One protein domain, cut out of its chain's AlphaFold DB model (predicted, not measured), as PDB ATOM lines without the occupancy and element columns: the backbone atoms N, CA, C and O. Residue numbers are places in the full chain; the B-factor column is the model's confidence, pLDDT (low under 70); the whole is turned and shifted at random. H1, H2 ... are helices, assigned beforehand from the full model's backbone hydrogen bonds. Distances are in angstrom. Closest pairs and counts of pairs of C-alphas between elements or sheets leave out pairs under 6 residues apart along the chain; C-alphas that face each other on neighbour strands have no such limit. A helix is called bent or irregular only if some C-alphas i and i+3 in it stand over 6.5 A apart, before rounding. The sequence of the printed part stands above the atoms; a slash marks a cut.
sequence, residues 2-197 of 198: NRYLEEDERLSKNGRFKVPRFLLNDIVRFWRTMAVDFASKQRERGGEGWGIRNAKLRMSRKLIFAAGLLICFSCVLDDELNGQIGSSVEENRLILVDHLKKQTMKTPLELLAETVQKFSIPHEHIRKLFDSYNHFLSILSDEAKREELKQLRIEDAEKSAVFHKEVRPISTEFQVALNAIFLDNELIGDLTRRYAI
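This is residues 2 to 197 of the 198 residues of an uncharacterized protein of Koribacter versatilis (strain Ellin345) (UniProt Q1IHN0). An elongated helical body is built along H3, which bends but runs nearly straight, with H2 folding back along one side of it and H9 running along another. H7 packs on H9, H8 crosses one end of the body at H3a and H9, H5 and H6 pack on H3b, and H10 crosses H2 and H3b. The printed part has 196 residues, with ten named helices, H1 to H10 in chain order, and no named strand; the class is all helix. It is compact, with a radius of gyration of the C-alphas of 19.0 A and spans of 62 by 38 by 26 A.

H1, residues 2 to 6, begins at C-alpha 2 (195.416, 151.934, 175.326). H2 is residues 21 to 44, 33.7 A. H3, residues 50 to 77, was assigned as one helix by its hydrogen bonds but is bent: C-alphas 58 and 61 are 6.8 A apart. Its arms are H3a, residues 50 to 58, and H3b, residues 61 to 77, 23.7 A, with a kink of 27 degrees near residue 71. H4 is residues 79 to 82, H5 89 to 104, 22.3 A, H6 108 to 118, H7 123 to 141, 27.0 A, and H8 143 to 151. H9, residues 161 to 184, 32.3 A, begins at C-alpha 161 (168.809, 126.522, 145.718) and has a kink of 25 degrees near residue 168. H10, residues 186 to 197, ends at C-alpha 197 (178.090, 156.831, 158.359) and is only just irregular, C-alphas 194 and 197 being 7.0 A apart.

H3 is the hub, touching seven helices. H2 and H3a form a hairpin, and residues 23 to 34 of H2 touch H3b at a shallow tilt of 6 degrees, opposite ways, closest at the C-alphas of Trp 31 and Phe 65, 6.1 A. H3b, H6, H7 and H9 form a bundle, helices gathered beside one another; H7 touches H9 at His 125 and Ala 177, C-alphas 4.7 A apart. H8 is about perpendicular to H3a, at 74 degrees, and touches it at Gly 51 and Leu 149, C-alphas 4.5 A apart. H4 and H3b only just touch, only at the corner, with 3 pairs of C-alphas within 8 A. H1 touches H2, the C-alphas of Tyr 4 and Phe 22 being 5.5 A apart. Every O i to N i+4 pair is within hydrogen-bond range in H1, H3a, H5, H6, H7 and H8; H2 has 19 of 20, H3b 11 of 13, H9 17 of 20, H10 7 of 8, and H4 is too short for such a pair.

The C-alphas farthest apart, Ser 87 and Lys 159, are 62.3 A apart. The printed part has no cut. The link from H1 to H2 is long. Residue 9 is under 70 in pLDDT.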
ATOM      1  N   ASN A   2     194.867 150.662 174.811       75.00
ATOM      2  CA  ASN A   2     195.416 151.934 175.326       75.00
ATOM      3  C   ASN A   2     195.743 152.965 174.239       75.00
ATOM      4  O   ASN A   2     195.262 154.086 174.331       75.00
ATOM      5  N   ARG A   3     196.427 152.556 173.163       80.38
ATOM      6  CA  ARG A   3     196.759 153.442 172.037       80.38
ATOM      7  C   ARG A   3     195.546 154.169 171.434       80.38
ATOM      8  O   ARG A   3     195.629 155.357 171.176       80.38
ATOM      9  N   TYR A   4     194.414 153.486 171.243       79.25
ATOM     10  CA  TYR A   4     193.221 154.122 170.666       79.25
ATOM     11  C   TYR A   4     192.614 155.183 171.590       79.25
ATOM     12  O   TYR A   4     191.977 156.105 171.102       79.25
ATOM     13  N   LEU A   5     192.793 155.047 172.907       77.94
ATOM     14  CA  LEU A   5     192.276 156.004 173.888       77.94
ATOM     15  C   LEU A   5     193.280 157.114 174.210       77.94
ATOM     16  O   LEU A   5     192.870 158.183 174.641       77.94
ATOM     17  N   GLU A   6     194.577 156.876 174.009       76.94
ATOM     18  CA  GLU A   6     195.623 157.904 174.103       76.94
ATOM     19  C   GLU A   6     195.502 158.939 172.984       76.94
ATOM     20  O   GLU A   6     195.765 160.116 173.207       76.94
ATOM     21  N   GLU A   7     195.068 158.509 171.797       74.50
ATOM     22  CA  GLU A   7     194.839 159.400 170.657       74.50
ATOM     23  C   GLU A   7     193.527 160.219 170.803       74.50
ATOM     24  O   GLU A   7     193.365 161.250 170.150       74.50
ATOM     25  N   ASP A   8     192.608 159.835 171.704       74.44
ATOM     26  CA  ASP A   8     191.363 160.567 171.993       74.44
ATOM     27  C   ASP A   8     191.551 161.584 173.148       74.44
ATOM     28  O   ASP A   8     191.381 161.270 174.324       74.44
ATOM     29  N   GLU A   9     191.800 162.860 172.824       62.22
ATOM     30  CA  GLU A   9     192.063 163.932 173.814       62.22
ATOM     31  C   GLU A   9     190.925 164.200 174.827       62.22
ATOM     32  O   GLU A   9     191.126 164.867 175.844       62.22
ATOM     33  N   ARG A  10     189.688 163.758 174.551       71.44
ATOM     34  CA  ARG A  10     188.506 164.059 175.387       71.44
ATOM     35  C   ARG A  10     187.592 162.850 175.562       71.44
ATOM     36  O   ARG A  10     186.488 162.836 175.002       71.44
ATOM     37  N   LEU A  11     188.042 161.906 176.384       76.75
ATOM     38  CA  LEU A  11     187.365 160.642 176.705       76.75
ATOM     39  C   LEU A  11     186.026 160.808 177.440       76.75
ATOM     40  O   LEU A  11     185.124 159.992 177.263       76.75
ATOM     41  N   SER A  12     185.856 161.888 178.204       80.31
ATOM     42  CA  SER A  12     184.597 162.243 178.861       80.31
ATOM     43  C   SER A  12     184.282 163.737 178.712       80.31
ATOM     44  O   SER A  12     185.139 164.557 178.364       80.31
ATOM     45  N   LYS A  13     183.008 164.104 178.867       80.19
ATOM     46  CA  LYS A  13     182.524 165.490 178.935       80.19
ATOM     47  C   LYS A  13     181.188 165.517 179.676       80.19
ATOM     48  O   LYS A  13     180.327 164.696 179.387       80.19
ATOM     49  N   ASN A  14     180.996 166.497 180.561       80.06
ATOM     50  CA  ASN A  14     179.740 166.719 181.291       80.06
ATOM     51  C   ASN A  14     179.233 165.462 182.028       80.06
ATOM     52  O   ASN A  14     178.055 165.130 181.935       80.06
ATOM     53  N   GLY A  15     180.131 164.734 182.700       81.62
ATOM     54  CA  GLY A  15     179.767 163.524 183.445       81.62
ATOM     55  C   GLY A  15     179.348 162.341 182.569       81.62
ATOM     56  O   GLY A  15     178.682 161.439 183.061       81.62
ATOM     57  N   ARG A  16     179.701 162.339 181.275       89.06
ATOM     58  CA  ARG A  16     179.515 161.183 180.391       89.06
ATOM     59  C   ARG A  16     180.773 160.872 179.601       89.06
ATOM     60  O   ARG A  16     181.459 161.782 179.122       89.06
ATOM     61  N   PHE A  17     181.060 159.592 179.427       94.50
ATOM     62  CA  PHE A  17     182.060 159.130 178.482       94.50
ATOM     63  C   PHE A  17     181.589 159.376 177.048       94.50
ATOM     64  O   PHE A  17     180.402 159.570 176.768       94.50
ATOM     65  N   LYS A  18     182.543 159.410 176.121       93.00
ATOM     66  CA  LYS A  18     182.278 159.549 174.688       93.00
ATOM     67  C   LYS A  18     182.575 158.256 173.949       93.00
ATOM     68  O   LYS A  18     183.301 157.393 174.428       93.00
ATOM     69  N   VAL A  19     182.042 158.171 172.734       94.00
ATOM     70  CA  VAL A  19     182.430 157.129 171.782       94.00
ATOM     71  C   VAL A  19     183.933 157.267 171.485       94.00
ATOM     72  O   VAL A  19     184.341 158.365 171.089       94.00
ATOM     73  N   PRO A  20     184.742 156.201 171.647       93.62
ATOM     74  CA  PRO A  20     186.169 156.223 171.331       93.62
ATOM     75  C   PRO A  20     186.346 156.256 169.810       93.62
ATOM     76  O   PRO A  20     186.159 155.245 169.124       93.62
ATOM     77  N   ARG A  21     186.629 157.437 169.256       91.69
ATOM     78  CA  ARG A  21     186.506 157.690 167.813       91.69
ATOM     79  C   ARG A  21     187.587 156.979 167.026       91.69
ATOM     80  O   ARG A  21     187.294 156.457 165.955       91.69
ATOM     81  N   PHE A  22     188.809 156.916 167.551       91.31
ATOM     82  CA  PHE A  22     189.895 156.204 166.875       91.31
ATOM     83  C   PHE A  22     189.603 154.706 166.771       91.31
ATOM     84  O   PHE A  22     189.756 154.128 165.696       91.31
ATOM     85  N   LEU A  23     189.104 154.089 167.848       93.38
ATOM     86  CA  LEU A  23     188.697 152.681 167.828       93.38
ATOM     87  C   LEU A  23     187.520 152.452 166.872       93.38
ATOM     88  O   LEU A  23     187.560 151.534 166.055       93.38
ATOM     89  N   LEU A  24     186.489 153.299 166.943       94.88
ATOM     90  CA  LEU A  24     185.326 153.197 166.065       94.88
ATOM     91  C   LEU A  24     185.725 153.319 164.588       94.88
ATOM     92  O   LEU A  24     185.310 152.507 163.761       94.88
ATOM     93  N   ASN A  25     186.560 154.304 164.257       94.00
ATOM     94  CA  ASN A  25     187.059 154.505 162.901       94.00
ATOM     95  C   ASN A  25     187.856 153.298 162.417       94.00
ATOM     96  O   ASN A  25     187.740 152.920 161.252       94.00
ATOM     97  N   ASP A  26     188.619 152.654 163.299       94.69
ATOM     98  CA  ASP A  26     189.342 151.442 162.941       94.69
ATOM     99  C   ASP A  26     188.411 150.248 162.691       94.69
ATOM    100  O   ASP A  26     188.613 149.500 161.737       94.69
ATOM    101  N   ILE A  27     187.327 150.118 163.460       96.00
ATOM    102  CA  ILE A  27     186.278 149.111 163.234       96.00
ATOM    103  C   ILE A  27     185.573 149.343 161.891       96.00
ATOM    104  O   ILE A  27     185.395 148.406 161.105       96.00
ATOM    105  N   VAL A  28     185.215 150.592 161.581       95.75
ATOM    106  CA  VAL A  28     184.612 150.967 160.291       95.75
ATOM    107  C   VAL A  28     185.593 150.711 159.142       95.75
ATOM    108  O   VAL A  28     185.211 150.152 158.108       95.75
ATOM    109  N   ARG A  29     186.874 151.058 159.316       95.38
ATOM    110  CA  ARG A  29     187.949 150.785 158.349       95.38
ATOM    111  C   ARG A  29     188.138 149.287 158.127       95.38
ATOM    112  O   ARG A  29     188.266 148.858 156.979       95.38
ATOM    113  N   PHE A  30     188.121 148.492 159.193       94.81
ATOM    114  CA  PHE A  30     188.212 147.037 159.133       94.81
ATOM    115  C   PHE A  30     187.046 146.442 158.335       94.81
ATOM    116  O   PHE A  30     187.274 145.658 157.411       94.81
ATOM    117  N   TRP A  31     185.810 146.875 158.605       95.62
ATOM    118  CA  TRP A  31     184.633 146.457 157.838       95.62
ATOM    119  C   TRP A  31     184.744 146.799 156.348       95.62
ATOM    120  O   TRP A  31     184.569 145.919 155.499       95.62
ATOM    121  N   ARG A  32     185.103 148.046 156.014       94.81
ATOM    122  CA  ARG A  32     185.298 148.482 154.619       94.81
ATOM    123  C   ARG A  32     186.388 147.662 153.926       94.81
ATOM    124  O   ARG A  32     186.184 147.206 152.803       94.81
ATOM    125  N   THR A  33     187.497 147.402 154.617       94.94
ATOM    126  CA  THR A  33     188.582 146.549 154.113       94.94
ATOM    127  C   THR A  33     188.085 145.136 153.823       94.94
ATOM    128  O   THR A  33     188.332 144.627 152.735       94.94
ATOM    129  N   MET A  34     187.323 144.514 154.731       93.62
ATOM    130  CA  MET A  34     186.752 143.180 154.498       93.62
ATOM    131  C   MET A  34     185.798 143.138 153.296       93.62
ATOM    132  O   MET A  34     185.793 142.157 152.550       93.62
ATOM    133  N   ALA A  35     184.982 144.178 153.105       93.12
ATOM    134  CA  ALA A  35     184.053 144.259 151.980       93.12
ATOM    135  C   ALA A  35     184.783 144.428 150.635       93.12
ATOM    136  O   ALA A  35     184.411 143.796 149.646       93.12
ATOM    137  N   VAL A  36     185.852 145.229 150.598       92.44
ATOM    138  CA  VAL A  36     186.679 145.416 149.392       92.44
ATOM    139  C   VAL A  36     187.537 144.179 149.103       92.44
ATOM    140  O   VAL A  36     187.629 143.749 147.952       92.44
ATOM    141  N   ASP A  37     188.109 143.554 150.134       90.44
ATOM    142  CA  ASP A  37     188.884 142.309 150.036       90.44
ATOM    143  C   ASP A  37     188.054 141.167 149.430       90.44
ATOM    144  O   ASP A  37     188.558 140.398 148.610       90.44
ATOM    145  N   PHE A  38     186.756 141.097 149.746       89.38
ATOM    146  CA  PHE A  38     185.841 140.161 149.091       89.38
ATOM    147  C   PHE A  38     185.844 140.325 147.560       89.38
ATOM    148  O   PHE A  38     185.973 139.328 146.847       89.38
ATOM    149  N   ALA A  39     185.763 141.561 147.057       84.81
ATOM    150  CA  ALA A  39     185.789 141.837 145.621       84.81
ATOM    151  C   ALA A  39     187.175 141.577 144.997       84.81
ATOM    152  O   ALA A  39     187.251 141.033 143.894       84.81
ATOM    153  N   SER A  40     188.273 141.907 145.694       84.38
ATOM    154  CA  SER A  40     189.634 141.604 145.209       84.38
ATOM    155  C   SER A  40     189.847 140.101 145.051       84.38
ATOM    156  O   SER A  40     190.170 139.618 143.965       84.38
ATOM    157  N   LYS A  41     189.527 139.330 146.096       83.12
ATOM    158  CA  LYS A  41     189.680 137.870 146.091       83.12
ATOM    159  C   LYS A  41     188.691 137.153 145.177       83.12
ATOM    160  O   LYS A  41     188.845 135.951 144.945       83.12
ATOM    161  N   GLN A  42     187.627 137.817 144.729       83.44
ATOM    162  CA  GLN A  42     186.775 137.290 143.667       83.44
ATOM    163  C   GLN A  42     187.527 137.312 142.331       83.44
ATOM    164  O   GLN A  42     187.515 136.304 141.627       83.44
ATOM    165  N   ARG A  43     188.220 138.418 142.019       78.62
ATOM    166  CA  ARG A  43     189.028 138.556 140.796       78.62
ATOM    167  C   ARG A  43     190.231 137.616 140.791       78.62
ATOM    168  O   ARG A  43     190.418 136.889 139.826       78.62
ATOM    169  N   GLU A  44     190.990 137.576 141.886       84.12
ATOM    170  CA  GLU A  44     192.207 136.750 142.003       84.12
ATOM    171  C   GLU A  44     191.947 135.244 141.844       84.12
ATOM    172  O   GLU A  44     192.815 134.514 141.382       84.12
ATOM    173  N   ARG A  45     190.753 134.770 142.222       84.00
ATOM    174  CA  ARG A  45     190.395 133.342 142.193       84.00
ATOM    175  C   ARG A  45     189.508 132.945 141.017       84.00
ATOM    176  O   ARG A  45     188.894 131.884 141.060       84.00
ATOM    177  N   GLY A  46     189.332 133.821 140.026       82.81
ATOM    178  CA  GLY A  46     188.438 133.548 138.897       82.81
ATOM    179  C   GLY A  46     187.010 133.158 139.318       82.81
ATOM    180  O   GLY A  46     186.389 132.322 138.673       82.81
ATOM    181  N   GLY A  47     186.504 133.709 140.430       81.31
ATOM    182  CA  GLY A  47     185.159 133.420 140.947       81.31
ATOM    183  C   GLY A  47     185.015 132.204 141.879       81.31
ATOM    184  O   GLY A  47     183.943 132.031 142.458       81.31
ATOM    185  N   GLU A  48     186.059 131.403 142.109       87.81
ATOM    186  CA  GLU A  48     185.990 130.213 142.979       87.81
ATOM    187  C   GLU A  48     185.611 130.561 144.432       87.81
ATOM    188  O   GLU A  48     186.154 131.501 145.018       87.81
ATOM    189  N   GLY A  49     184.699 129.821 145.073       89.12
ATOM    190  CA  GLY A  49     184.329 130.073 146.472       89.12
ATOM    191  C   GLY A  49     183.547 131.367 146.688       89.12
ATOM    192  O   GLY A  49     183.559 131.911 147.798       89.12
ATOM    193  N   TRP A  50     182.928 131.923 145.642       95.31
ATOM    194  CA  TRP A  50     182.139 133.148 145.745       95.31
ATOM    195  C   TRP A  50     180.948 132.976 146.698       95.31
ATOM    196  O   TRP A  50     180.804 133.785 147.620       95.31
ATOM    197  N   GLY A  51     180.163 131.901 146.552       95.75
ATOM    198  CA  GLY A  51     178.931 131.682 147.326       95.75
ATOM    199  C   GLY A  51     179.156 131.695 148.840       95.75
ATOM    200  O   GLY A  51     178.571 132.507 149.562       95.75
ATOM    201  N   ILE A  52     180.081 130.864 149.330       96.12
ATOM    202  CA  ILE A  52     180.388 130.754 150.765       96.12
ATOM    203  C   ILE A  52     180.984 132.046 151.339       96.12
ATOM    204  O   ILE A  52     180.714 132.418 152.485       96.12
ATOM    205  N   ARG A  53     181.804 132.763 150.560       95.00
ATOM    206  CA  ARG A  53     182.397 134.033 151.003       95.00
ATOM    207  C   ARG A  53     181.346 135.132 151.082       95.00
ATOM    208  O   ARG A  53     181.368 135.886 152.054       95.00
ATOM    209  N   ASN A  54     180.427 135.171 150.121       96.38
ATOM    210  CA  ASN A  54     179.313 136.112 150.085       96.38
ATOM    211  C   ASN A  54     178.355 135.871 151.261       96.38
ATOM    212  O   ASN A  54     178.068 136.806 152.006       96.38
ATOM    213  N   ALA A  55     177.986 134.610 151.523       97.50
ATOM    214  CA  ALA A  55     177.190 134.231 152.693       97.50
ATOM    215  C   ALA A  55     177.837 134.721 154.006       97.50
ATOM    216  O   ALA A  55     177.212 135.427 154.794       97.50
ATOM    217  N   LYS A  56     179.136 134.451 154.207       97.19
ATOM    218  CA  LYS A  56     179.882 134.928 155.389       97.19
ATOM    219  C   LYS A  56     179.998 136.455 155.462       97.19
ATOM    220  O   LYS A  56     180.030 137.006 156.557       97.19
ATOM    221  N   LEU A  57     180.107 137.150 154.327       97.12
ATOM    222  CA  LEU A  57     180.146 138.616 154.297       97.12
ATOM    223  C   LEU A  57     178.807 139.219 154.743       97.12
ATOM    224  O   LEU A  57     178.795 140.149 155.547       97.12
ATOM    225  N   ARG A  58     177.693 138.671 154.247       97.56
ATOM    226  CA  ARG A  58     176.334 139.137 154.562       97.56
ATOM    227  C   ARG A  58     175.902 138.832 155.996       97.56
ATOM    228  O   ARG A  58     175.100 139.596 156.528       97.56
ATOM    229  N   MET A  59     176.460 137.772 156.584       98.25
ATOM    230  CA  MET A  59     176.116 137.263 157.913       98.25
ATOM    231  C   MET A  59     177.240 137.530 158.926       98.25
ATOM    232  O   MET A  59     177.321 138.620 159.486       98.25
ATOM    233  N   SER A  60     178.151 136.576 159.149       97.69
ATOM    234  CA  SER A  60     179.116 136.622 160.260       97.69
ATOM    235  C   SER A  60     180.053 137.831 160.266       97.69
ATOM    236  O   SER A  60     180.305 138.393 161.329       97.69
ATOM    237  N   ARG A  61     180.547 138.299 159.112       97.44
ATOM    238  CA  ARG A  61     181.393 139.511 159.072       97.44
ATOM    239  C   ARG A  61     180.607 140.775 159.401       97.44
ATOM    240  O   ARG A  61     181.140 141.664 160.056       97.44
ATOM    241  N   LYS A  62     179.346 140.841 158.968       97.50
ATOM    242  CA  LYS A  62     178.443 141.946 159.297       97.50
ATOM    243  C   LYS A  62     178.092 141.940 160.786       97.50
ATOM    244  O   LYS A  62     178.078 142.997 161.402       97.50
ATOM    245  N   LEU A  63     177.901 140.757 161.372       98.25
ATOM    246  CA  LEU A  63     177.716 140.592 162.812       98.25
ATOM    247  C   LEU A  63     178.934 141.097 163.608       98.25
ATOM    248  O   LEU A  63     178.762 141.827 164.578       98.25
ATOM    249  N   ILE A  64     180.158 140.761 163.182       97.81
ATOM    250  CA  ILE A  64     181.390 141.269 163.818       97.81
ATOM    251  C   ILE A  64     181.448 142.799 163.752       97.81
ATOM    252  O   ILE A  64     181.788 143.444 164.742       97.81
ATOM    253  N   PHE A  65     181.091 143.387 162.607       97.81
ATOM    254  CA  PHE A  65     181.026 144.841 162.470       97.81
ATOM    255  C   PHE A  65     179.992 145.464 163.420       97.81
ATOM    256  O   PHE A  65     180.332 146.379 164.166       97.81
ATOM    257  N   ALA A  66     178.770 144.926 163.450       98.12
ATOM    258  CA  ALA A  66     177.711 145.368 164.356       98.12
ATOM    259  C   ALA A  66     178.146 145.296 165.831       98.12
ATOM    260  O   ALA A  66     177.982 146.260 166.576       98.12
ATOM    261  N   ALA A  67     178.769 144.190 166.242       98.31
ATOM    262  CA  ALA A  67     179.307 144.031 167.590       98.31
ATOM    263  C   ALA A  67     180.391 145.069 167.912       98.31
ATOM    264  O   ALA A  67     180.375 145.656 168.989       98.31
ATOM    265  N   GLY A  68     181.289 145.359 166.967       97.81
ATOM    266  CA  GLY A  68     182.298 146.405 167.128       97.81
ATOM    267  C   GLY A  68     181.694 147.791 167.380       97.81
ATOM    268  O   GLY A  68     182.143 148.503 168.278       97.81
ATOM    269  N   LEU A  69     180.636 148.156 166.646       98.00
ATOM    270  CA  LEU A  69     179.912 149.408 166.891       98.00
ATOM    271  C   LEU A  69     179.329 149.448 168.310       98.00
ATOM    272  O   LEU A  69     179.489 150.446 169.009       98.00
ATOM    273  N   LEU A  70     178.712 148.353 168.764       98.19
ATOM    274  CA  LEU A  70     178.121 148.269 170.104       98.19
ATOM    275  C   LEU A  70     179.156 148.354 171.219       98.19
ATOM    276  O   LEU A  70     178.899 149.017 172.219       98.19
ATOM    277  N   ILE A  71     180.340 147.763 171.034       97.94
ATOM    278  CA  ILE A  71     181.458 147.928 171.970       97.94
ATOM    279  C   ILE A  71     181.776 149.420 172.136       97.94
ATOM    280  O   ILE A  71     181.835 149.910 173.261       97.94
ATOM    281  N   CYS A  72     181.902 150.174 171.041       97.12
ATOM    282  CA  CYS A  72     182.171 151.613 171.106       97.12
ATOM    283  C   CYS A  72     180.998 152.427 171.675       97.12
ATOM    284  O   CYS A  72     181.216 153.380 172.423       97.12
ATOM    285  N   PHE A  73     179.757 152.079 171.330       97.44
ATOM    286  CA  PHE A  73     178.565 152.786 171.804       97.44
ATOM    287  C   PHE A  73     178.273 152.519 173.279       97.44
ATOM    288  O   PHE A  73     177.777 153.412 173.966       97.44
ATOM    289  N   SER A  74     178.655 151.348 173.795       96.81
ATOM    290  CA  SER A  74     178.505 151.008 175.211       96.81
ATOM    291  C   SER A  74     179.201 152.011 176.134       96.81
ATOM    292  O   SER A  74     178.691 152.272 177.215       96.81
ATOM    293  N   CYS A  75     180.286 152.663 175.689       95.56
ATOM    294  CA  CYS A  75     180.939 153.723 176.458       95.56
ATOM    295  C   CYS A  75     179.980 154.871 176.813       95.56
ATOM    296  O   CYS A  75     180.107 155.480 177.862       95.56
ATOM    297  N   VAL A  76     179.012 155.177 175.946       95.31
ATOM    298  CA  VAL A  76     178.060 156.285 176.147       95.31
ATOM    299  C   VAL A  76     176.737 155.803 176.737       95.31
ATOM    300  O   VAL A  76     176.088 156.541 177.481       95.31
ATOM    301  N   LEU A  77     176.334 154.586 176.371       95.44
ATOM    302  CA  LEU A  77     175.022 154.023 176.676       95.44
ATOM    303  C   LEU A  77     174.954 153.272 178.014       95.44
ATOM    304  O   LEU A  77     173.858 152.961 178.465       95.44
ATOM    305  N   ASP A  78     176.091 152.939 178.623       95.12
ATOM    306  CA  ASP A  78     176.134 152.217 179.891       95.12
ATOM    307  C   ASP A  78     176.113 153.200 181.075       95.12
ATOM    308  O   ASP A  78     177.099 153.884 181.355       95.12
ATOM    309  N   ASP A  79     174.968 153.325 181.746       93.50
ATOM    310  CA  ASP A  79     174.810 154.264 182.861       93.50
ATOM    311  C   ASP A  79     175.650 153.871 184.090       93.50
ATOM    312  O   ASP A  79     176.139 154.754 184.795       93.50
ATOM    313  N   GLU A  80     175.893 152.573 184.319       93.44
ATOM    314  CA  GLU A  80     176.761 152.097 185.406       93.44
ATOM    315  C   GLU A  80     178.208 152.527 185.162       93.44
ATOM    316  O   GLU A  80     178.878 153.023 186.069       93.44
ATOM    317  N   LEU A  81     178.676 152.406 183.918       94.88
ATOM    318  CA  LEU A  81     179.978 152.920 183.511       94.88
ATOM    319  C   LEU A  81     180.062 154.441 183.691       94.88
ATOM    320  O   LEU A  81     181.037 154.946 184.245       94.88
ATOM    321  N   ASN A  82     179.056 155.189 183.227       93.69
ATOM    322  CA  ASN A  82     179.056 156.651 183.342       93.69
ATOM    323  C   ASN A  82     179.017 157.119 184.809       93.69
ATOM    324  O   ASN A  82     179.589 158.162 185.127       93.69
ATOM    325  N   GLY A  83     178.424 156.334 185.713       93.31
ATOM    326  CA  GLY A  83     178.446 156.581 187.157       93.31
ATOM    327  C   GLY A  83     179.823 156.423 187.815       93.31
ATOM    328  O   GLY A  83     180.020 156.917 188.921       93.31
ATOM    329  N   GLN A  84     180.783 155.780 187.143       92.69
ATOM    330  CA  GLN A  84     182.151 155.586 187.645       92.69
ATOM    331  C   GLN A  84     183.099 156.735 187.276       92.69
ATOM    332  O   GLN A  84     184.269 156.698 187.645       92.69
ATOM    333  N   ILE A  85     182.631 157.751 186.540       90.81
ATOM    334  CA  ILE A  85     183.486 158.853 186.084       90.81
ATOM    335  C   ILE A  85     184.064 159.617 187.281       90.81
ATOM    336  O   ILE A  85     183.343 160.272 188.035       90.81
ATOM    337  N   GLY A  86     185.388 159.561 187.404       87.12
ATOM    338  CA  GLY A  86     186.174 160.280 188.396       87.12
ATOM    339  C   GLY A  86     186.609 161.668 187.922       87.12
ATOM    340  O   GLY A  86     186.303 162.122 186.812       87.12
ATOM    341  N   SER A  87     187.374 162.355 188.772       84.50
ATOM    342  CA  SER A  87     187.906 163.697 188.490       84.50
ATOM    343  C   SER A  87     189.180 163.677 187.639       84.50
ATOM    344  O   SER A  87     189.487 164.667 186.972       84.50
ATOM    345  N   SER A  88     189.911 162.558 187.629       88.25
ATOM    346  CA  SER A  88     191.163 162.404 186.888       88.25
ATOM    347  C   SER A  88     190.936 161.843 185.483       88.25
ATOM    348  O   SER A  88     190.202 160.876 185.281       88.25
ATOM    349  N   VAL A  89     191.620 162.419 184.490       84.56
ATOM    350  CA  VAL A  89     191.613 161.912 183.106       84.56
ATOM    351  C   VAL A  89     192.201 160.501 183.032       84.56
ATOM    352  O   VAL A  89     191.676 159.661 182.306       84.56
ATOM    353  N   GLU A  90     193.255 160.225 183.800       86.88
ATOM    354  CA  GLU A  90     193.932 158.926 183.777       86.88
ATOM    355  C   GLU A  90     193.069 157.820 184.394       86.88
ATOM    356  O   GLU A  90     192.971 156.726 183.844       86.88
ATOM    357  N   GLU A  91     192.366 158.121 185.485       89.25
ATOM    358  CA  GLU A  91     191.410 157.200 186.108       89.25
ATOM    359  C   GLU A  91     190.270 156.858 185.139       89.25
ATOM    360  O   GLU A  91     190.009 155.689 184.853       89.25
ATOM    361  N   ASN A  92     189.668 157.887 184.541       89.69
ATOM    362  CA  ASN A  92     188.629 157.749 183.524       89.69
ATOM    363  C   ASN A  92     189.092 156.918 182.318       89.69
ATOM    364  O   ASN A  92     188.323 156.130 181.760       89.69
ATOM    365  N   ARG A  93     190.362 157.055 181.923       89.38
ATOM    366  CA  ARG A  93     190.967 156.242 180.864       89.38
ATOM    367  C   ARG A  93     191.065 154.775 181.271       89.38
ATOM    368  O   ARG A  93     190.685 153.914 180.481       89.38
ATOM    369  N   LEU A  94     191.542 154.479 182.479       90.75
ATOM    370  CA  LEU A  94     191.647 153.104 182.980       90.75
ATOM    371  C   LEU A  94     190.277 152.422 183.074       90.75
ATOM    372  O   LEU A  94     190.149 151.276 182.642       90.75
ATOM    373  N   ILE A  95     189.255 153.146 183.541       93.44
ATOM    374  CA  ILE A  95     187.861 152.674 183.585       93.44
ATOM    375  C   ILE A  95     187.378 152.290 182.180       93.44
ATOM    376  O   ILE A  95     186.883 151.182 181.970       93.44
ATOM    377  N   LEU A  96     187.589 153.160 181.184       93.06
ATOM    378  CA  LEU A  96     187.229 152.856 179.795       93.06
ATOM    379  C   LEU A  96     188.002 151.669 179.219       93.06
ATOM    380  O   LEU A  96     187.421 150.858 178.497       93.06
ATOM    381  N   VAL A  97     189.301 151.554 179.509       93.06
ATOM    382  CA  VAL A  97     190.107 150.408 179.061       93.06
ATOM    383  C   VAL A  97     189.540 149.109 179.622       93.06
ATOM    384  O   VAL A  97     189.416 148.139 178.874       93.06
ATOM    385  N   ASP A  98     189.225 149.076 180.916       94.88
ATOM    386  CA  ASP A  98     188.671 147.893 181.574       94.88
ATOM    387  C   ASP A  98     187.295 147.529 181.007       94.88
ATOM    388  O   ASP A  98     187.061 146.379 180.624       94.88
ATOM    389  N   HIS A  99     186.424 148.525 180.831       96.06
ATOM    390  CA  HIS A  99     185.122 148.341 180.192       96.06
ATOM    391  C   HIS A  99     185.250 147.764 178.785       96.06
ATOM    392  O   HIS A  99     184.665 146.723 178.483       96.06
ATOM    393  N   LEU A 100     186.062 148.382 177.924       95.62
ATOM    394  CA  LEU A 100     186.257 147.915 176.551       95.62
ATOM    395  C   LEU A 100     186.858 146.508 176.513       95.62
ATOM    396  O   LEU A 100     186.428 145.697 175.697       95.62
ATOM    397  N   LYS A 101     187.796 146.180 177.413       95.38
ATOM    398  CA  LYS A 101     188.319 144.811 177.552       95.38
ATOM    399  C   LYS A 101     187.200 143.825 177.878       95.38
ATOM    400  O   LYS A 101     187.073 142.823 177.176       95.38
ATOM    401  N   LYS A 102     186.357 144.127 178.871       96.38
ATOM    402  CA  LYS A 102     185.194 143.295 179.229       96.38
ATOM    403  C   LYS A 102     184.255 143.099 178.040       96.38
ATOM    404  O   LYS A 102     183.864 141.969 177.768       96.38
ATOM    405  N   GLN A 103     183.945 144.160 177.289       96.75
ATOM    406  CA  GLN A 103     183.085 144.031 176.108       96.75
ATOM    407  C   GLN A 103     183.736 143.189 174.998       96.75
ATOM    408  O   GLN A 103     183.050 142.396 174.364       96.75
ATOM    409  N   THR A 104     185.055 143.292 174.786       94.38
ATOM    410  CA  THR A 104     185.763 142.478 173.773       94.38
ATOM    411  C   THR A 104     185.872 140.992 174.116       94.38
ATOM    412  O   THR A 104     186.161 140.195 173.227       94.38
ATOM    413  N   MET A 105     185.641 140.610 175.376       96.31
ATOM    414  CA  MET A 105     185.600 139.202 175.790       96.31
ATOM    415  C   MET A 105     184.266 138.523 175.465       96.31
ATOM    416  O   MET A 105     184.191 137.297 175.500       96.31
ATOM    417  N   LYS A 106     183.227 139.298 175.139       97.50
ATOM    418  CA  LYS A 106     181.921 138.779 174.737       97.50
ATOM    419  C   LYS A 106     181.929 138.404 173.264       97.50
ATOM    420  O   LYS A 106     182.528 139.078 172.420       97.50
ATOM    421  N   THR A 107     181.207 137.348 172.929       97.62
ATOM    422  CA  THR A 107     180.929 137.002 171.541       97.62
ATOM    423  C   THR A 107     180.028 138.063 170.894       97.62
ATOM    424  O   THR A 107     179.225 138.718 171.566       97.62
ATOM    425  N   PRO A 108     180.082 138.218 169.560       97.75
ATOM    426  CA  PRO A 108     179.196 139.141 168.856       97.75
ATOM    427  C   PRO A 108     177.695 138.896 169.091       97.75
ATOM    428  O   PRO A 108     176.915 139.846 169.092       97.75
ATOM    429  N   LEU A 109     177.287 137.637 169.293       97.25
ATOM    430  CA  LEU A 109     175.894 137.297 169.599       97.25
ATOM    431  C   LEU A 109     175.503 137.700 171.021       97.25
ATOM    432  O   LEU A 109     174.409 138.224 171.195       97.25
ATOM    433  N   GLU A 110     176.380 137.507 172.008       97.75
ATOM    434  CA  GLU A 110     176.135 137.957 173.386       97.75
ATOM    435  C   GLU A 110     175.967 139.476 173.444       97.75
ATOM    436  O   GLU A 110     175.013 139.962 174.046       97.75
ATOM    437  N   LEU A 111     176.816 140.234 172.739       97.62
ATOM    438  CA  LEU A 111     176.694 141.693 172.661       97.62
ATOM    439  C   LEU A 111     175.345 142.133 172.082       97.62
ATOM    440  O   LEU A 111     174.712 143.043 172.623       97.62
ATOM    441  N   LEU A 112     174.876 141.489 171.006       97.25
ATOM    442  CA  LEU A 112     173.548 141.790 170.470       97.25
ATOM    443  C   LEU A 112     172.433 141.357 171.416       97.25
ATOM    444  O   LEU A 112     171.493 142.125 171.598       97.25
ATOM    445  N   ALA A 113     172.535 140.184 172.042       96.88
ATOM    446  CA  ALA A 113     171.536 139.686 172.983       96.88
ATOM    447  C   ALA A 113     171.379 140.611 174.195       96.88
ATOM    448  O   ALA A 113     170.258 140.917 174.593       96.88
ATOM    449  N   GLU A 114     172.480 141.099 174.765       95.94
ATOM    450  CA  GLU A 114     172.436 142.093 175.838       95.94
ATOM    451  C   GLU A 114     171.847 143.421 175.353       95.94
ATOM    452  O   GLU A 114     171.038 144.033 176.046       95.94
ATOM    453  N   THR A 115     172.219 143.860 174.149       95.50
ATOM    454  CA  THR A 115     171.727 145.118 173.571       95.50
ATOM    455  C   THR A 115     170.212 145.078 173.378       95.50
ATOM    456  O   THR A 115     169.512 145.962 173.858       95.50
ATOM    457  N   VAL A 116     169.671 144.044 172.733       95.00
ATOM    458  CA  VAL A 116     168.220 143.959 172.478       95.00
ATOM    459  C   VAL A 116     167.388 143.722 173.743       95.00
ATOM    460  O   VAL A 116     166.185 143.946 173.714       95.00
ATOM    461  N   GLN A 117     168.006 143.275 174.842       93.44
ATOM    462  CA  GLN A 117     167.361 143.214 176.159       93.44
ATOM    463  C   GLN A 117     167.342 144.579 176.853       93.44
ATOM    464  O   GLN A 117     166.373 144.911 177.531       93.44
ATOM    465  N   LYS A 118     168.416 145.362 176.699       93.81
ATOM    466  CA  LYS A 118     168.559 146.686 177.322       93.81
ATOM    467  C   LYS A 118     167.755 147.769 176.608       93.81
ATOM    468  O   LYS A 118     167.268 148.691 177.254       93.81
ATOM    469  N   PHE A 119     167.632 147.682 175.287       92.81
ATOM    470  CA  PHE A 119     166.957 148.686 174.471       92.81
ATOM    471  C   PHE A 119     165.645 148.138 173.916       92.81
ATOM    472  O   PHE A 119     165.579 146.986 173.496       92.81
ATOM    473  N   SER A 120     164.610 148.978 173.872       89.25
ATOM    474  CA  SER A 120     163.281 148.626 173.363       89.25
ATOM    475  C   SER A 120     163.302 148.365 171.852       89.25
ATOM    476  O   SER A 120     162.984 149.242 171.052       89.25
ATOM    477  N   ILE A 121     163.701 147.157 171.454       94.56
ATOM    478  CA  ILE A 121     163.654 146.677 170.070       94.56
ATOM    479  C   ILE A 121     162.383 145.836 169.887       94.56
ATOM    480  O   ILE A 121     162.123 144.952 170.708       94.56
ATOM    481  N   PRO A 122     161.582 146.048 168.825       94.75
ATOM    482  CA  PRO A 122     160.401 145.227 168.582       94.75
ATOM    483  C   PRO A 122     160.751 143.736 168.496       94.75
ATOM    484  O   PRO A 122     161.670 143.337 167.775       94.75
ATOM    485  N   HIS A 123     159.981 142.901 169.201       95.62
ATOM    486  CA  HIS A 123     160.246 141.463 169.335       95.62
ATOM    487  C   HIS A 123     160.368 140.741 167.982       95.62
ATOM    488  O   HIS A 123     161.154 139.806 167.834       95.62
ATOM    489  N   GLU A 124     159.640 141.195 166.957       96.62
ATOM    490  CA  GLU A 124     159.753 140.628 165.612       96.62
ATOM    491  C   GLU A 124     161.157 140.771 165.002       96.62
ATOM    492  O   GLU A 124     161.617 139.859 164.315       96.62
ATOM    493  N   HIS A 125     161.861 141.875 165.272       96.94
ATOM    494  CA  HIS A 125     163.206 142.123 164.757       96.94
ATOM    495  C   HIS A 125     164.237 141.322 165.538       96.94
ATOM    496  O   HIS A 125     165.160 140.778 164.937       96.94
ATOM    497  N   ILE A 126     164.037 141.173 166.852       97.12
ATOM    498  CA  ILE A 126     164.855 140.296 167.698       97.12
ATOM    499  C   ILE A 126     164.785 138.862 167.171       97.12
ATOM    500  O   ILE A 126     165.817 138.240 166.918       97.12
ATOM    501  N   ARG A 127     163.571 138.358 166.922       97.31
ATOM    502  CA  ARG A 127     163.370 137.020 166.363       97.31
ATOM    503  C   ARG A 127     164.034 136.877 164.990       97.31
ATOM    504  O   ARG A 127     164.831 135.966 164.800       97.31
ATOM    505  N   LYS A 128     163.780 137.810 164.061       97.31
ATOM    506  CA  LYS A 128     164.403 137.817 162.720       97.31
ATOM    507  C   LYS A 128     165.934 137.785 162.794       97.31
ATOM    508  O   LYS A 128     166.554 137.055 162.025       97.31
ATOM    509  N   LEU A 129     166.542 138.535 163.717       98.12
ATOM    510  CA  LEU A 129     167.994 138.579 163.909       98.12
ATOM    511  C   LEU A 129     168.567 137.196 164.250       98.12
ATOM    512  O   LEU A 129     169.473 136.716 163.562       98.12
ATOM    513  N   PHE A 130     168.055 136.574 165.317       98.19
ATOM    514  CA  PHE A 130     168.600 135.321 165.837       98.19
ATOM    515  C   PHE A 130     168.204 134.117 164.981       98.19
ATOM    516  O   PHE A 130     169.068 133.284 164.710       98.19
ATOM    517  N   ASP A 131     166.968 134.061 164.473       98.44
ATOM    518  CA  ASP A 131     166.515 132.991 163.573       98.44
ATOM    519  C   ASP A 131     167.349 132.982 162.283       98.44
ATOM    520  O   ASP A 131     167.866 131.935 161.886       98.44
ATOM    521  N   SER A 132     167.574 134.157 161.674       98.50
ATOM    522  CA  SER A 132     168.398 134.277 160.460       98.50
ATOM    523  C   SER A 132     169.834 133.821 160.694       98.50
ATOM    524  O   SER A 132     170.427 133.148 159.847       98.50
ATOM    525  N   TYR A 133     170.425 134.189 161.837       98.44
ATOM    526  CA  TYR A 133     171.795 133.790 162.146       98.44
ATOM    527  C   TYR A 133     171.893 132.296 162.473       98.44
ATOM    528  O   TYR A 133     172.819 131.633 162.010       98.44
ATOM    529  N   ASN A 134     170.923 131.743 163.201       98.56
ATOM    530  CA  ASN A 134     170.849 130.312 163.484       98.56
ATOM    531  C   ASN A 134     170.698 129.485 162.196       98.56
ATOM    532  O   ASN A 134     171.414 128.503 162.002       98.56
ATOM    533  N   HIS A 135     169.844 129.920 161.261       98.50
ATOM    534  CA  HIS A 135     169.719 129.284 159.942       98.50
ATOM    535  C   HIS A 135     171.022 129.403 159.140       98.50
ATOM    536  O   HIS A 135     171.477 128.446 158.521       98.50
ATOM    537  N   PHE A 136     171.721 130.534 159.210       98.56
ATOM    538  CA  PHE A 136     173.047 130.631 158.600       98.56
ATOM    539  C   PHE A 136     174.045 129.610 159.178       98.56
ATOM    540  O   PHE A 136     174.797 128.993 158.419       98.56
ATOM    541  N   LEU A 137     174.048 129.395 160.497       98.31
ATOM    542  CA  LEU A 137     174.894 128.378 161.127       98.31
ATOM    543  C   LEU A 137     174.507 126.958 160.698       98.31
ATOM    544  O   LEU A 137     175.403 126.142 160.460       98.31
ATOM    545  N   SER A 138     173.212 126.668 160.536       98.44
ATOM    546  CA  SER A 138     172.761 125.360 160.048       98.44
ATOM    547  C   SER A 138     173.201 125.106 158.602       98.44
ATOM    548  O   SER A 138     173.733 124.035 158.321       98.44
ATOM    549  N   ILE A 139     173.128 126.110 157.715       98.19
ATOM    550  CA  ILE A 139     173.654 126.024 156.335       98.19
ATOM    551  C   ILE A 139     175.157 125.715 156.325       98.19
ATOM    552  O   ILE A 139     175.622 124.939 155.497       98.19
ATOM    553  N   LEU A 140     175.940 126.323 157.223       97.12
ATOM    554  CA  LEU A 140     177.389 126.088 157.287       97.12
ATOM    555  C   LEU A 140     177.782 124.750 157.924       97.12
ATOM    556  O   LEU A 140     178.923 124.308 157.735       97.12
ATOM    557  N   SER A 141     176.877 124.161 158.700       97.31
ATOM    558  CA  SER A 141     177.070 122.871 159.370       97.31
ATOM    559  C   SER A 141     176.628 121.696 158.494       97.31
ATOM    560  O   SER A 141     177.087 120.580 158.704       97.31
ATOM    561  N   ASP A 142     175.785 121.951 157.492       98.31
ATOM    562  CA  ASP A 142     175.409 120.999 156.449       98.31
ATOM    563  C   ASP A 142     176.514 120.910 155.381       98.31
ATOM    564  O   ASP A 142     176.837 121.888 154.702       98.31
ATOM    565  N   GLU A 143     177.122 119.731 155.239       97.81
ATOM    566  CA  GLU A 143     178.244 119.513 154.323       97.81
ATOM    567  C   GLU A 143     177.853 119.699 152.852       97.81
ATOM    568  O   GLU A 143     178.600 120.339 152.105       97.81
ATOM    569  N   ALA A 144     176.673 119.222 152.446       97.81
ATOM    570  CA  ALA A 144     176.205 119.318 151.067       97.81
ATOM    571  C   ALA A 144     175.935 120.777 150.687       97.81
ATOM    572  O   ALA A 144     176.436 121.263 149.669       97.81
ATOM    573  N   LYS A 145     175.223 121.516 151.549       98.06
ATOM    574  CA  LYS A 145     174.964 122.948 151.329       98.06
ATOM    575  C   LYS A 145     176.250 123.763 151.345       98.06
ATOM    576  O   LYS A 145     176.426 124.688 150.547       98.06
ATOM    577  N   ARG A 146     177.173 123.431 152.249       97.00
ATOM    578  CA  ARG A 146     178.474 124.096 152.329       97.00
ATOM    579  C   ARG A 146     179.303 123.854 151.074       97.00
ATOM    580  O   ARG A 146     179.965 124.793 150.628       97.00
ATOM    581  N   GLU A 147     179.294 122.643 150.529       96.81
ATOM    582  CA  GLU A 147     180.015 122.310 149.301       96.81
ATOM    583  C   GLU A 147     179.391 122.991 148.077       96.81
ATOM    584  O   GLU A 147     180.120 123.624 147.313       96.81
ATOM    585  N   GLU A 148     178.056 123.015 147.969       96.50
ATOM    586  CA  GLU A 148     177.353 123.799 146.941       96.50
ATOM    587  C   GLU A 148     177.815 125.264 146.969       96.50
ATOM    588  O   GLU A 148     178.239 125.815 145.954       96.50
ATOM    589  N   LEU A 149     177.835 125.895 148.149       97.12
ATOM    590  CA  LEU A 149     178.279 127.285 148.295       97.12
ATOM    591  C   LEU A 149     179.767 127.505 147.984       97.12
ATOM    592  O   LEU A 149     180.147 128.619 147.607       97.12
ATOM    593  N   LYS A 150     180.633 126.504 148.179       95.38
ATOM    594  CA  LYS A 150     182.055 126.608 147.801       95.38
ATOM    595  C   LYS A 150     182.230 126.566 146.285       95.38
ATOM    596  O   LYS A 150     183.067 127.298 145.762       95.38
ATOM    597  N   GLN A 151     181.455 125.737 145.595       94.94
ATOM    598  CA  GLN A 151     181.545 125.581 144.143       94.94
ATOM    599  C   GLN A 151     180.766 126.671 143.394       94.94
ATOM    600  O   GLN A 151     181.063 126.963 142.236       94.94
ATOM    601  N   LEU A 152     179.809 127.319 144.069       95.81
ATOM    602  CA  LEU A 152     178.954 128.345 143.490       95.81
ATOM    603  C   LEU A 152     179.732 129.570 142.997       95.81
ATOM    604  O   LEU A 152     180.410 130.265 143.769       95.81
ATOM    605  N   ARG A 153     179.509 129.885 141.721       93.62
ATOM    606  CA  ARG A 153     179.949 131.110 141.054       93.62
ATOM    607  C   ARG A 153     178.833 132.152 140.995       93.62
ATOM    608  O   ARG A 153     177.663 131.847 141.218       93.62
ATOM    609  N   ILE A 154     179.206 133.398 140.711       91.94
ATOM    610  CA  ILE A 154     178.272 134.531 140.726       91.94
ATOM    611  C   ILE A 154     177.209 134.416 139.627       91.94
ATOM    612  O   ILE A 154     176.049 134.741 139.867       91.94
ATOM    613  N   GLU A 155     177.585 133.913 138.453       93.12
ATOM    614  CA  GLU A 155     176.717 133.730 137.287       93.12
ATOM    615  C   GLU A 155     175.570 132.734 137.528       93.12
ATOM    616  O   GLU A 155     174.496 132.873 136.947       93.12
ATOM    617  N   ASP A 156     175.759 131.778 138.439       94.12
ATOM    618  CA  ASP A 156     174.764 130.757 138.780       94.12
ATOM    619  C   ASP A 156     174.035 131.048 140.098       94.12
ATOM    620  O   ASP A 156     173.236 130.237 140.572       94.12
ATOM    621  N   ALA A 157     174.255 132.230 140.684       93.31
ATOM    622  CA  ALA A 157     173.685 132.609 141.973       93.31
ATOM    623  C   ALA A 157     172.153 132.522 142.020       93.31
ATOM    624  O   ALA A 157     171.610 132.196 143.069       93.31
ATOM    625  N   GLU A 158     171.465 132.816 140.910       93.38
ATOM    626  CA  GLU A 158     169.998 132.731 140.816       93.38
ATOM    627  C   GLU A 158     169.486 131.286 140.698       93.38
ATOM    628  O   GLU A 158     168.338 131.008 141.031       93.38
ATOM    629  N   LYS A 159     170.330 130.355 140.237       94.38
ATOM    630  CA  LYS A 159     169.966 128.942 140.049       94.38
ATOM    631  C   LYS A 159     170.239 128.099 141.295       94.38
ATOM    632  O   LYS A 159     169.598 127.069 141.480       94.38
ATOM    633  N   SER A 160     171.186 128.517 142.137       95.75
ATOM    634  CA  SER A 160     171.523 127.816 143.381       95.75
ATOM    635  C   SER A 160     170.351 127.835 144.353       95.75
ATOM    636  O   SER A 160     169.903 128.898 144.786       95.75
ATOM    637  N   ALA A 161     169.878 126.650 144.738       95.31
ATOM    638  CA  ALA A 161     168.809 126.522 145.718       95.31
ATOM    639  C   ALA A 161     169.261 127.061 147.080       95.31
ATOM    640  O   ALA A 161     168.548 127.868 147.675       95.31
ATOM    641  N   VAL A 162     170.469 126.703 147.527       97.44
ATOM    642  CA  VAL A 162     170.984 127.138 148.832       97.44
ATOM    643  C   VAL A 162     171.200 128.648 148.853       97.44
ATOM    644  O   VAL A 162     170.790 129.330 149.794       97.44
ATOM    645  N   PHE A 163     171.808 129.222 147.816       97.69
ATOM    646  CA  PHE A 163     172.104 130.650 147.825       97.69
ATOM    647  C   PHE A 163     170.864 131.514 147.580       97.69
ATOM    648  O   PHE A 163     170.614 132.455 148.338       97.69
ATOM    649  N   HIS A 164     170.092 131.216 146.531       97.12
ATOM    650  CA  HIS A 164     168.945 132.037 146.147       97.12
ATOM    651  C   HIS A 164     167.773 131.879 147.119       97.12
ATOM    652  O   HIS A 164     167.174 132.882 147.500       97.12
ATOM    653  N   LYS A 165     167.457 130.647 147.545       95.94
ATOM    654  CA  LYS A 165     166.261 130.369 148.359       95.94
ATOM    655  C   LYS A 165     166.512 130.372 149.865       95.94
ATOM    656  O   LYS A 165     165.549 130.519 150.605       95.94
ATOM    657  N   GLU A 166     167.758 130.238 150.327       97.94
ATOM    658  CA  GLU A 166     168.066 130.263 151.768       97.94
ATOM    659  C   GLU A 166     168.956 131.451 152.153       97.94
ATOM    660  O   GLU A 166     168.513 132.336 152.882       97.94
ATOM    661  N   VAL A 167     170.189 131.533 151.631       98.25
ATOM    662  CA  VAL A 167     171.166 132.560 152.053       98.25
ATOM    663  C   VAL A 167     170.663 133.979 151.791       98.25
ATOM    664  O   VAL A 167     170.836 134.859 152.641       98.25
ATOM    665  N   ARG A 168     170.071 134.242 150.619       97.62
ATOM    666  CA  ARG A 168     169.554 135.575 150.278       97.62
ATOM    667  C   ARG A 168     168.423 136.015 151.218       97.62
ATOM    668  O   ARG A 168     168.585 137.096 151.789       97.62
ATOM    669  N   PRO A 169     167.342 135.236 151.422       98.25
ATOM    670  CA  PRO A 169     166.282 135.589 152.368       98.25
ATOM    671  C   PRO A 169     166.787 135.872 153.782       98.25
ATOM    672  O   PRO A 169     166.571 136.980 154.276       98.25
ATOM    673  N   ILE A 170     167.556 134.957 154.387       98.38
ATOM    674  CA  ILE A 170     168.045 135.150 155.765       98.38
ATOM    675  C   ILE A 170     168.989 136.354 155.871       98.38
ATOM    676  O   ILE A 170     168.990 137.064 156.869       98.38
ATOM    677  N   SER A 171     169.767 136.651 154.823       98.19
ATOM    678  CA  SER A 171     170.620 137.848 154.798       98.19
ATOM    679  C   SER A 171     169.809 139.142 154.777       98.19
ATOM    680  O   SER A 171     170.247 140.148 155.341       98.19
ATOM    681  N   THR A 172     168.665 139.138 154.093       98.38
ATOM    682  CA  THR A 172     167.748 140.281 154.026       98.38
ATOM    683  C   THR A 172     167.039 140.473 155.360       98.38
ATOM    684  O   THR A 172     167.032 141.586 155.881       98.38
ATOM    685  N   GLU A 173     166.512 139.405 155.958       98.38
ATOM    686  CA  GLU A 173     165.879 139.456 157.282       98.38
ATOM    687  C   GLU A 173     166.861 139.911 158.366       98.38
ATOM    688  O   GLU A 173     166.545 140.803 159.159       98.38
ATOM    689  N   PHE A 174     168.088 139.389 158.335       98.56
ATOM    690  CA  PHE A 174     169.172 139.828 159.209       98.56
ATOM    691  C   PHE A 174     169.494 141.317 159.019       98.56
ATOM    692  O   PHE A 174     169.660 142.045 159.995       98.56
ATOM    693  N   GLN A 175     169.540 141.808 157.773       98.12
ATOM    694  CA  GLN A 175     169.746 143.233 157.496       98.12
ATOM    695  C   GLN A 175     168.608 144.100 158.046       98.12
ATOM    696  O   GLN A 175     168.880 145.148 158.626       98.12
ATOM    697  N   VAL A 176     167.354 143.679 157.871       98.12
ATOM    698  CA  VAL A 176     166.185 144.399 158.398       98.12
ATOM    699  C   VAL A 176     166.259 144.493 159.918       98.12
ATOM    700  O   VAL A 176     166.054 145.568 160.475       98.12
ATOM    701  N   ALA A 177     166.614 143.401 160.596       98.12
ATOM    702  CA  ALA A 177     166.773 143.414 162.044       98.12
ATOM    703  C   ALA A 177     167.924 144.323 162.509       98.12
ATOM    704  O   ALA A 177     167.776 145.059 163.483       98.12
ATOM    705  N   LEU A 178     169.056 144.331 161.795       97.94
ATOM    706  CA  LEU A 178     170.146 145.262 162.088       97.94
ATOM    707  C   LEU A 178     169.740 146.723 161.858       97.94
ATOM    708  O   LEU A 178     170.133 147.574 162.646       97.94
ATOM    709  N   ASN A 179     168.939 147.029 160.837       97.50
ATOM    710  CA  ASN A 179     168.425 148.387 160.640       97.50
ATOM    711  C   ASN A 179     167.544 148.825 161.817       97.50
ATOM    712  O   ASN A 179     167.744 149.919 162.339       97.50
ATOM    713  N   ALA A 180     166.672 147.942 162.309       97.38
ATOM    714  CA  ALA A 180     165.841 148.238 163.474       97.38
ATOM    715  C   ALA A 180     166.677 148.600 164.717       97.38
ATOM    716  O   ALA A 180     166.334 149.509 165.470       97.38
ATOM    717  N   ILE A 181     167.813 147.922 164.913       97.44
ATOM    718  CA  ILE A 181     168.720 148.175 166.043       97.44
ATOM    719  C   ILE A 181     169.563 149.430 165.819       97.44
ATOM    720  O   ILE A 181     169.674 150.261 166.710       97.44
ATOM    721  N   PHE A 182     170.198 149.562 164.655       97.19
ATOM    722  CA  PHE A 182     171.238 150.566 164.433       97.19
ATOM    723  C   PHE A 182     170.742 151.845 163.771       97.19
ATOM    724  O   PHE A 182     171.499 152.807 163.749       97.19
ATOM    725  N   LEU A 183     169.531 151.882 163.223       95.69
ATOM    726  CA  LEU A 183     168.977 153.061 162.552       95.69
ATOM    727  C   LEU A 183     167.666 153.506 163.198       95.69
ATOM    728  O   LEU A 183     167.514 154.699 163.461       95.69
ATOM    729  N   ASP A 184     166.764 152.571 163.489       96.06
ATOM    730  CA  ASP A 184     165.408 152.922 163.932       96.06
ATOM    731  C   ASP A 184     165.312 153.115 165.453       96.06
ATOM    732  O   ASP A 184     164.525 153.934 165.921       96.06
ATOM    733  N   ASN A 185     166.145 152.425 166.243       96.38
ATOM    734  CA  ASN A 185     166.255 152.688 167.678       96.38
ATOM    735  C   ASN A 185     166.760 154.117 167.936       96.38
ATOM    736  O   ASN A 185     167.754 154.539 167.350       96.38
ATOM    737  N   GLU A 186     166.128 154.852 168.852       95.31
ATOM    738  CA  GLU A 186     166.449 156.267 169.081       95.31
ATOM    739  C   GLU A 186     167.897 156.496 169.539       95.31
ATOM    740  O   GLU A 186     168.615 157.309 168.952       95.31
ATOM    741  N   LEU A 187     168.344 155.753 170.557       95.75
ATOM    742  CA  LEU A 187     169.652 155.956 171.181       95.75
ATOM    743  C   LEU A 187     170.784 155.416 170.307       95.75
ATOM    744  O   LEU A 187     171.739 156.130 170.000       95.75
ATOM    745  N   ILE A 188     170.673 154.157 169.880       97.00
ATOM    746  CA  ILE A 188     171.694 153.522 169.039       97.00
ATOM    747  C   ILE A 188     171.701 154.176 167.654       97.00
ATOM    748  O   ILE A 188     172.769 154.436 167.101       97.00
ATOM    749  N   GLY A 189     170.530 154.506 167.110       96.69
ATOM    750  CA  GLY A 189     170.386 155.169 165.819       96.69
ATOM    751  C   GLY A 189     171.031 156.547 165.769       96.69
ATOM    752  O   GLY A 189     171.681 156.866 164.770       96.69
ATOM    753  N   ASP A 190     170.912 157.358 166.828       95.81
ATOM    754  CA  ASP A 190     171.607 158.652 166.898       95.81
ATOM    755  C   ASP A 190     173.130 158.470 166.839       95.81
ATOM    756  O   ASP A 190     173.812 159.143 166.062       95.81
ATOM    757  N   LEU A 191     173.666 157.501 167.589       96.69
ATOM    758  CA  LEU A 191     175.099 157.196 167.577       96.69
ATOM    759  C   LEU A 191     175.563 156.668 166.214       96.69
ATOM    760  O   LEU A 191     176.574 157.138 165.688       96.69
ATOM    761  N   THR A 192     174.818 155.751 165.598       96.81
ATOM    762  CA  THR A 192     175.129 155.241 164.255       96.81
ATOM    763  C   THR A 192     175.173 156.370 163.236       96.81
ATOM    764  O   THR A 192     176.160 156.494 162.510       96.81
ATOM    765  N   ARG A 193     174.147 157.229 163.192       95.12
ATOM    766  CA  ARG A 193     174.095 158.353 162.243       95.12
ATOM    767  C   ARG A 193     175.227 159.348 162.459       95.12
ATOM    768  O   ARG A 193     175.776 159.852 161.484       95.12
ATOM    769  N   ARG A 194     175.579 159.616 163.718       93.69
ATOM    770  CA  ARG A 194     176.617 160.589 164.070       93.69
ATOM    771  C   ARG A 194     178.034 160.087 163.819       93.69
ATOM    772  O   ARG A 194     178.905 160.915 163.579       93.69
ATOM    773  N   TYR A 195     178.280 158.783 163.949       92.75
ATOM    774  CA  TYR A 195     179.651 158.275 164.010       92.75
ATOM    775  C   TYR A 195     179.995 157.155 163.018       92.75
ATOM    776  O   TYR A 195     181.173 156.941 162.754       92.75
ATOM    777  N   ALA A 196     179.020 156.407 162.492       87.56
ATOM    778  CA  ALA A 196     179.291 155.220 161.670       87.56
ATOM    779  C   ALA A 196     179.067 155.434 160.160       87.56
ATOM    780  O   ALA A 196     179.457 154.575 159.363       87.56
ATOM    781  N   ILE A 197     178.440 156.547 159.760       78.44
ATOM    782  CA  ILE A 197     178.090 156.831 158.359       78.44
ATOM    783  C   ILE A 197     179.044 157.857 157.726       78.44
ATOM    784  O   ILE A 197     179.634 157.547 156.685       78.44
TER     785      ILE A 197